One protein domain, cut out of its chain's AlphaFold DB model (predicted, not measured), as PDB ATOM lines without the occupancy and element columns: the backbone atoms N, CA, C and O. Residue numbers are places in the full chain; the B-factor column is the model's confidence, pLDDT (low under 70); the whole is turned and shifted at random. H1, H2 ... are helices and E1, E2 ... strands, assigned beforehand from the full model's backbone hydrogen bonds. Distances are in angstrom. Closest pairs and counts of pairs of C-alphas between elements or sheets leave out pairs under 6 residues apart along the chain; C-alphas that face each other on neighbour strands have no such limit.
ATOM      1  N   ASN A   2     161.115 167.635 222.556       34.03
ATOM      2  CA  ASN A   2     162.255 168.175 221.812       34.03
ATOM      3  C   ASN A   2     161.873 168.213 220.335       34.03
ATOM      4  O   ASN A   2     161.797 167.170 219.692       34.03
ATOM      5  N   ALA A   3     161.560 169.406 219.831       40.34
ATOM      6  CA  ALA A   3     161.286 169.610 218.418       40.34
ATOM      7  C   ALA A   3     162.521 169.195 217.604       40.34
ATOM      8  O   ALA A   3     163.618 169.712 217.826       40.34
ATOM      9  N   ASP A   4     162.337 168.254 216.679       35.41
ATOM     10  CA  ASP A   4     163.361 167.824 215.732       35.41
ATOM     11  C   ASP A   4     163.786 169.030 214.874       35.41
ATOM     12  O   ASP A   4     163.119 169.415 213.913       35.41
ATOM     13  N   LYS A   5     164.897 169.671 215.244       38.50
ATOM     14  CA  LYS A   5     165.484 170.770 214.475       38.50
ATOM     15  C   LYS A   5     166.349 170.176 213.369       38.50
ATOM     16  O   LYS A   5     167.441 169.675 213.626       38.50
ATOM     17  N   VAL A   6     165.879 170.252 212.128       39.66
ATOM     18  CA  VAL A   6     166.699 169.941 210.951       39.66
ATOM     19  C   VAL A   6     167.654 171.110 210.713       39.66
ATOM     20  O   VAL A   6     167.265 172.155 210.197       39.66
ATOM     21  N   THR A   7     168.909 170.963 211.131       34.66
ATOM     22  CA  THR A   7     169.987 171.912 210.818       34.66
ATOM     23  C   THR A   7     170.667 171.523 209.514       34.66
ATOM     24  O   THR A   7     171.330 170.491 209.438       34.66
ATOM     25  N   TYR A   8     170.536 172.374 208.499       38.12
ATOM     26  CA  TYR A   8     171.390 172.318 207.319       38.12
ATOM     27  C   TYR A   8     172.773 172.831 207.708       38.12
ATOM     28  O   TYR A   8     172.927 173.985 208.106       38.12
ATOM     29  N   VAL A   9     173.769 171.950 207.646       39.25
ATOM     30  CA  VAL A   9     175.166 172.331 207.838       39.25
ATOM     31  C   VAL A   9     175.665 172.856 206.504       39.25
ATOM     32  O   VAL A   9     175.914 172.086 205.579       39.25
ATOM     33  N   ASP A  10     175.788 174.174 206.401       48.31
ATOM     34  CA  ASP A  10     176.585 174.778 205.348       48.31
ATOM     35  C   ASP A  10     178.063 174.470 205.664       48.31
ATOM     36  O   ASP A  10     178.567 174.897 206.708       48.31
ATOM     37  N   PRO A  11     178.789 173.717 204.813       48.62
ATOM     38  CA  PRO A  11     180.205 173.436 205.043       48.62
ATOM     39  C   PRO A  11     181.049 174.718 205.121       48.62
ATOM     40  O   PRO A  11     182.184 174.668 205.607       48.62
ATOM     41  N   MET A  12     180.508 175.858 204.674       51.06
ATOM     42  CA  MET A  12     181.120 177.180 204.737       51.06
ATOM     43  C   MET A  12     180.703 177.993 205.972       51.06
ATOM     44  O   MET A  12     181.602 178.544 206.611       51.06
ATOM     45  N   ALA A  13     179.436 177.986 206.398       49.72
ATOM     46  CA  ALA A  13     178.966 178.741 207.564       49.72
ATOM     47  C   ALA A  13     178.944 177.911 208.868       49.72
ATOM     48  O   ALA A  13     178.069 177.076 209.084       49.72
ATOM     49  N   GLY A  14     179.880 178.186 209.786       46.00
ATOM     50  CA  GLY A  14     179.789 177.719 211.178       46.00
ATOM     51  C   GLY A  14     181.103 177.283 211.831       46.00
ATOM     52  O   GLY A  14     181.984 176.706 211.197       46.00
ATOM     53  N   THR A  15     181.185 177.548 213.134       50.84
ATOM     54  CA  THR A  15     182.317 177.553 214.079       50.84
ATOM     55  C   THR A  15     183.184 176.293 214.209       50.84
ATOM     56  O   THR A  15     184.149 176.344 214.957       50.84
ATOM     57  N   ASN A  16     182.935 175.193 213.491       48.38
ATOM     58  CA  ASN A  16     183.688 173.939 213.659       48.38
ATOM     59  C   ASN A  16     183.884 173.177 212.343       48.38
ATOM     60  O   ASN A  16     183.320 172.107 212.133       48.38
ATOM     61  N   SER A  17     184.706 173.707 211.442       53.09
ATOM     62  CA  SER A  17     185.114 172.950 210.256       53.09
ATOM     63  C   SER A  17     186.547 173.285 209.833       53.09
ATOM     64  O   SER A  17     186.814 173.589 208.668       53.09
ATOM     65  N   SER A  18     187.483 173.206 210.778       50.38
ATOM     66  CA  SER A  18     188.927 173.262 210.502       50.38
ATOM     67  C   SER A  18     189.412 172.122 209.588       50.38
ATOM     68  O   SER A  18     190.508 172.198 209.047       50.38
ATOM     69  N   THR A  19     188.587 171.092 209.369       55.41
ATOM     70  CA  THR A  19     188.888 169.895 208.566       55.41
ATOM     71  C   THR A  19     188.158 169.820 207.217       55.41
ATOM     72  O   THR A  19     188.280 168.815 206.518       55.41
ATOM     73  N   CYS A  20     187.414 170.852 206.791       65.88
ATOM     74  CA  CYS A  20     186.788 170.829 205.461       65.88
ATOM     75  C   CYS A  20     187.847 170.940 204.361       65.88
ATOM     76  O   CYS A  20     188.537 171.951 204.232       65.88
ATOM     77  N   VAL A  21     187.925 169.906 203.522       70.88
ATOM     78  CA  VAL A  21     188.889 169.809 202.417       70.88
ATOM     79  C   VAL A  21     188.732 170.965 201.427       70.88
ATOM     80  O   VAL A  21     189.731 171.501 200.960       70.88
ATOM     81  N   VAL A  22     187.499 171.405 201.153       78.56
ATOM     82  CA  VAL A  22     187.234 172.547 200.259       78.56
ATOM     83  C   VAL A  22     187.790 173.845 200.850       78.56
ATOM     84  O   VAL A  22     188.458 174.597 200.145       78.56
ATOM     85  N   LYS A  23     187.602 174.073 202.159       77.44
ATOM     86  CA  LYS A  23     188.199 175.218 202.865       77.44
ATOM     87  C   LYS A  23     189.723 175.159 202.823       77.44
ATOM     88  O   LYS A  23     190.359 176.159 202.518       77.44
ATOM     89  N   MET A  24     190.311 173.989 203.063       79.19
ATOM     90  CA  MET A  24     191.766 173.814 203.026       79.19
ATOM     91  C   MET A  24     192.352 174.013 201.623       79.19
ATOM     92  O   MET A  24     193.412 174.625 201.491       79.19
ATOM     93  N   LEU A  25     191.658 173.559 200.576       84.69
ATOM     94  CA  LEU A  25     192.017 173.816 199.177       84.69
ATOM     95  C   LEU A  25     191.980 175.312 198.861       84.69
ATOM     96  O   LEU A  25     192.940 175.834 198.303       84.69
ATOM     97  N   LEU A  26     190.913 176.005 199.263       86.25
ATOM     98  CA  LEU A  26     190.766 177.451 199.079       86.25
ATOM     99  C   LEU A  26     191.842 178.243 199.828       86.25
ATOM    100  O   LEU A  26     192.476 179.118 199.246       86.25
ATOM    101  N   VAL A  27     192.103 177.908 201.094       86.00
ATOM    102  CA  VAL A  27     193.161 178.545 201.895       86.00
ATOM    103  C   VAL A  27     194.535 178.296 201.278       86.00
ATOM    104  O   VAL A  27     195.348 179.217 201.216       86.00
ATOM    105  N   SER A  28     194.803 177.081 200.793       86.75
ATOM    106  CA  SER A  28     196.056 176.774 200.095       86.75
ATOM    107  C   SER A  28     196.171 177.606 198.818       86.75
ATOM    108  O   SER A  28     197.181 178.270 198.604       86.75
ATOM    109  N   ALA A  29     195.114 177.656 198.009       88.88
ATOM    110  CA  ALA A  29     195.096 178.446 196.788       88.88
ATOM    111  C   ALA A  29     195.374 179.934 197.049       88.88
ATOM    112  O   ALA A  29     196.191 180.524 196.349       88.88
ATOM    113  N   LEU A  30     194.763 180.520 198.083       89.88
ATOM    114  CA  LEU A  30     195.003 181.907 198.491       89.88
ATOM    115  C   LEU A  30     196.445 182.129 198.964       89.88
ATOM    116  O   LEU A  30     197.106 183.060 198.515       89.88
ATOM    117  N   ARG A  31     196.971 181.244 199.823       87.62
ATOM    118  CA  ARG A  31     198.338 181.365 200.365       87.62
ATOM    119  C   ARG A  31     199.424 181.295 199.296       87.62
ATOM    120  O   ARG A  31     200.459 181.932 199.457       87.62
ATOM    121  N   TYR A  32     199.203 180.518 198.241       88.56
ATOM    122  CA  TYR A  32     200.178 180.318 197.167       88.56
ATOM    123  C   TYR A  32     199.838 181.096 195.884       88.56
ATOM    124  O   TYR A  32     200.426 180.824 194.841       88.56
ATOM    125  N   GLY A  33     198.891 182.043 195.935       88.69
ATOM    126  CA  GLY A  33     198.557 182.912 194.799       88.69
ATOM    127  C   GLY A  33     197.934 182.185 193.599       88.69
ATOM    128  O   GLY A  33     198.101 182.604 192.456       88.69
ATOM    129  N   ARG A  34     197.227 181.073 193.833       90.38
ATOM    130  CA  ARG A  34     196.553 180.272 192.789       90.38
ATOM    131  C   ARG A  34     195.190 180.797 192.382       90.38
ATOM    132  O   ARG A  34     194.591 180.267 191.454       90.38
ATOM    133  N   VAL A  35     194.715 181.829 193.056       92.12
ATOM    134  CA  VAL A  35     193.528 182.599 192.693       92.12
ATOM    135  C   VAL A  35     193.924 184.075 192.629       92.12
ATOM    136  O   VAL A  35     194.857 184.471 193.328       92.12
ATOM    137  N   PRO A  36     193.258 184.899 191.806       89.25
ATOM    138  CA  PRO A  36     193.635 186.303 191.616       89.25
ATOM    139  C   PRO A  36     193.184 187.216 192.772       89.25
ATOM    140  O   PRO A  36     193.234 188.435 192.652       89.25
ATOM    141  N   PHE A  37     192.722 186.630 193.876       91.81
ATOM    142  CA  PHE A  37     192.100 187.303 195.011       91.81
ATOM    143  C   PHE A  37     192.908 187.071 196.285       91.81
ATOM    144  O   PHE A  37     193.704 186.134 196.360       91.81
ATOM    145  N   THR A  38     192.683 187.908 197.296       87.31
ATOM    146  CA  THR A  38     193.437 187.862 198.563       87.31
ATOM    147  C   THR A  38     192.605 187.369 199.740       87.31
ATOM    148  O   THR A  38     193.160 186.879 200.724       87.31
ATOM    149  N   THR A  39     191.278 187.429 199.619       88.12
ATOM    150  CA  THR A  39     190.337 186.994 200.654       88.12
ATOM    151  C   THR A  39     189.414 185.887 200.146       88.12
ATOM    152  O   THR A  39     189.203 185.718 198.943       88.12
ATOM    153  N   ILE A  40     188.866 185.088 201.066       86.00
ATOM    154  CA  ILE A  40     187.919 184.016 200.717       86.00
ATOM    155  C   ILE A  40     186.624 184.631 200.182       86.00
ATOM    156  O   ILE A  40     186.041 184.122 199.229       86.00
ATOM    157  N   GLU A  41     186.198 185.741 200.776       87.94
ATOM    158  CA  GLU A  41     184.990 186.481 200.432       87.94
ATOM    159  C   GLU A  41     185.039 186.967 198.980       87.94
ATOM    160  O   GLU A  41     184.068 186.790 198.247       87.94
ATOM    161  N   GLU A  42     186.184 187.490 198.533       90.00
ATOM    162  CA  GLU A  42     186.416 187.876 197.135       90.00
ATOM    163  C   GLU A  42     186.315 186.684 196.180       90.00
ATOM    164  O   GLU A  42     185.638 186.775 195.156       90.00
ATOM    165  N   VAL A  43     186.942 185.550 196.520       89.44
ATOM    166  CA  VAL A  43     186.886 184.329 195.695       89.44
ATOM    167  C   VAL A  43     185.444 183.847 195.541       89.44
ATOM    168  O   VAL A  43     185.019 183.502 194.437       89.44
ATOM    169  N   LEU A  44     184.687 183.825 196.639       88.50
ATOM    170  CA  LEU A  44     183.296 183.378 196.640       88.50
ATOM    171  C   LEU A  44     182.383 184.359 195.902       88.50
ATOM    172  O   LEU A  44     181.551 183.919 195.112       88.50
ATOM    173  N   ALA A  45     182.559 185.666 196.102       88.56
ATOM    174  CA  ALA A  45     181.808 186.688 195.380       88.56
ATOM    175  C   ALA A  45     182.075 186.610 193.869       88.56
ATOM    176  O   ALA A  45     181.139 186.628 193.070       88.56
ATOM    177  N   ALA A  46     183.336 186.439 193.470       89.50
ATOM    178  CA  ALA A  46     183.715 186.280 192.071       89.50
ATOM    179  C   ALA A  46     183.147 184.998 191.451       89.50
ATOM    180  O   ALA A  46     182.668 185.027 190.319       89.50
ATOM    181  N   ALA A  47     183.156 183.881 192.185       89.44
ATOM    182  CA  ALA A  47     182.519 182.646 191.737       89.44
ATOM    183  C   ALA A  47     180.996 182.818 191.607       89.44
ATOM    184  O   ALA A  47     180.421 182.403 190.606       89.44
ATOM    185  N   ALA A  48     180.342 183.481 192.564       88.75
ATOM    186  CA  ALA A  48     178.899 183.715 192.546       88.75
ATOM    187  C   ALA A  48     178.444 184.587 191.363       88.75
ATOM    188  O   ALA A  48     177.383 184.333 190.799       88.75
ATOM    189  N   LEU A  49     179.254 185.573 190.961       90.62
ATOM    190  CA  LEU A  49     178.974 186.455 189.822       90.62
ATOM    191  C   LEU A  49     179.084 185.758 188.456       90.62
ATOM    192  O   LEU A  49     178.570 186.269 187.461       90.62
ATOM    193  N   ARG A  50     179.757 184.606 188.373       90.44
ATOM    194  CA  ARG A  50     179.897 183.858 187.121       90.44
ATOM    195  C   ARG A  50     178.687 182.968 186.873       90.44
ATOM    196  O   ARG A  50     178.198 182.300 187.774       90.44
ATOM    197  N   HIS A  51     178.299 182.850 185.606       91.88
ATOM    198  CA  HIS A  51     177.205 181.974 185.178       91.88
ATOM    199  C   HIS A  51     177.445 180.487 185.505       91.88
ATOM    200  O   HIS A  51     176.503 179.728 185.704       91.88
ATOM    201  N   ASP A  52     178.701 180.033 185.522       89.69
ATOM    202  CA  ASP A  52     179.047 178.639 185.819       89.69
ATOM    203  C   ASP A  52     179.248 178.359 187.316       89.69
ATOM    204  O   ASP A  52     179.415 177.199 187.690       89.69
ATOM    205  N   HIS A  53     179.248 179.400 188.158       85.81
ATOM    206  CA  HIS A  53     179.554 179.334 189.587       85.81
ATOM    207  C   HIS A  53     180.896 178.655 189.926       85.81
ATOM    208  O   HIS A  53     181.064 178.081 191.004       85.81
ATOM    209  N   LYS A  54     181.868 178.695 189.002       86.81
ATOM    210  CA  LYS A  54     183.179 178.053 189.177       86.81
ATOM    211  C   LYS A  54     184.239 179.035 189.659       86.81
ATOM    212  O   LYS A  54     184.290 180.186 189.231       86.81
ATOM    213  N   ILE A  55     185.147 178.533 190.492       87.88
ATOM    214  CA  ILE A  55     186.388 179.225 190.853       87.88
ATOM    215  C   ILE A  55     187.385 179.057 189.703       87.88
ATOM    216  O   ILE A  55     187.588 177.945 189.213       87.88
ATOM    217  N   VAL A  56     188.005 180.158 189.278       87.81
ATOM    218  CA  VAL A  56     189.032 180.166 188.229       87.81
ATOM    219  C   VAL A  56     190.408 180.278 188.869       87.81
ATOM    220  O   VAL A  56     190.664 181.193 189.650       87.81
ATOM    221  N   TRP A  57     191.290 179.346 188.520       89.31
ATOM    222  CA  TRP A  57     192.679 179.352 188.963       89.31
ATOM    223  C   TRP A  57     193.505 180.339 188.132       89.31
ATOM    224  O   TRP A  57     193.373 180.375 186.910       89.31
ATOM    225  N   SER A  58     194.394 181.098 188.777       89.50
ATOM    226  CA  SER A  58     195.340 182.008 188.109       89.50
ATOM    227  C   SER A  58     196.308 181.269 187.182       89.50
ATOM    228  O   SER A  58     196.782 181.826 186.197       89.50
ATOM    229  N   SER A  59     196.606 180.010 187.502       87.50
ATOM    230  CA  SER A  59     197.504 179.138 186.744       87.50
ATOM    231  C   SER A  59     196.800 177.794 186.530       87.50
ATOM    232  O   SER A  59     196.920 176.918 187.383       87.50
ATOM    233  N   PRO A  60     196.014 177.631 185.450       84.50
ATOM    234  CA  PRO A  60     195.170 176.450 185.260       84.50
ATOM    235  C   PRO A  60     195.963 175.151 185.058       84.50
ATOM    236  O   PRO A  60     195.454 174.081 185.378       84.50
ATOM    237  N   ASP A  61     197.203 175.248 184.573       87.50
ATOM    238  CA  ASP A  61     198.082 174.097 184.330       87.50
ATOM    239  C   ASP A  61     198.875 173.663 185.575       87.50
ATOM    240  O   ASP A  61     199.547 172.631 185.563       87.50
ATOM    241  N   GLU A  62     198.821 174.443 186.660       87.31
ATOM    242  CA  GLU A  62     199.571 174.176 187.885       87.31
ATOM    243  C   GLU A  62     198.652 173.622 188.988       87.31
ATOM    244  O   GLU A  62     197.479 173.989 189.088       87.31
ATOM    245  N   PRO A  63     199.155 172.715 189.844       88.12
ATOM    246  CA  PRO A  63     198.335 172.089 190.873       88.12
ATOM    247  C   PRO A  63     197.974 173.072 191.994       88.12
ATOM    248  O   PRO A  63     198.679 174.041 192.254       88.12
ATOM    249  N   VAL A  64     196.893 172.784 192.724       85.62
ATOM    250  CA  VAL A  64     196.518 173.534 193.942       85.62
ATOM    251  C   VAL A  64     197.156 172.927 195.199       85.62
ATOM    252  O   VAL A  64     197.428 173.632 196.167       85.62
ATOM    253  N   LEU A  65     197.414 171.615 195.181       86.50
ATOM    254  CA  LEU A  65     198.126 170.894 196.235       86.50
ATOM    255  C   LEU A  65     199.506 170.485 195.729       86.50
ATOM    256  O   LEU A  65     199.621 169.714 194.775       86.50
ATOM    257  N   PHE A  66     200.540 170.991 196.387       87.88
ATOM    258  CA  PHE A  66     201.921 170.881 195.932       87.88
ATOM    259  C   PHE A  66     202.635 169.693 196.561       87.88
ATOM    260  O   PHE A  66     202.388 169.326 197.713       87.88
ATOM    261  N   SER A  67     203.558 169.103 195.810       86.81
ATOM    262  CA  SER A  67     204.480 168.128 196.378       86.81
ATOM    263  C   SER A  67     205.483 168.809 197.309       86.81
ATOM    264  O   SER A  67     205.931 169.932 197.067       86.81
ATOM    265  N   LEU A  68     205.856 168.107 198.377       81.12
ATOM    266  CA  LEU A  68     207.012 168.481 199.180       81.12
ATOM    267  C   LEU A  68     208.270 168.204 198.348       81.12
ATOM    268  O   LEU A  68     208.453 167.091 197.847       81.12
ATOM    269  N   GLY A  69     209.112 169.221 198.186       75.38
ATOM    270  CA  GLY A  69     210.429 169.097 197.579       75.38
ATOM    271  C   GLY A  69     211.334 168.167 198.391       75.38
ATOM    272  O   GLY A  69     210.984 167.691 199.476       75.38
ATOM    273  N   ARG A  70     212.537 167.886 197.875       74.31
ATOM    274  CA  ARG A  70     213.541 167.163 198.673       74.31
ATOM    275  C   ARG A  70     213.881 168.011 199.900       74.31
ATOM    276  O   ARG A  70     213.705 169.216 199.855       74.31
TER     277      ARG A  70
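Overview. This is residues 2 to 70 of the 278 residues of an uncharacterized protein of Zymoseptoria tritici ST99CH_1A5 (UniProt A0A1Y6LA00). With little regular structure, this is a loose body of loops and two short helices, H1 and H2, set nearly at right angles, with residues 2 to 10 sticking out as a long tail and the short strand E1 near the opposite end. The 69 printed residues, in the order H1, H2, E1, are mostly helix by class, though only 24 lie in named elements. The whole is loose, with a radius of gyration of the C-alphas of 15.3 A, and spans 55 by 36 by 18 A.

Arrangement. Residues 2 to 10 and 13 to 19 stand free. H1, residues 21 to 31, and H2, residues 40 to 49, only just touch, with 3 pairs of C-alphas within 8 A; the closest, Leu 26 and Ile 40, are 7.3 A apart. Their lines are about perpendicular, at 75 degrees. E1, residues 66 to 68, pairs with no named strand and is apart from H1 and H2. In both helices every O i to N i+4 pair is within hydrogen-bond range.

Along the chain. H1 begins at C-alpha 21 (188.889, 169.809, 202.417) and measures 15.1 A; H2 measures 14.3 A. E1 measures 6.5 A, ending at C-alpha 68 (207.012, 168.481, 199.180).

Size, cuts and confidence. The C-alphas farthest apart, Asn 2 and Arg 70, are 56.3 A apart. The printed part has no cut. H2 to E1 is a long link of 16 residues. Residues 2 to 20 have pLDDT under 70.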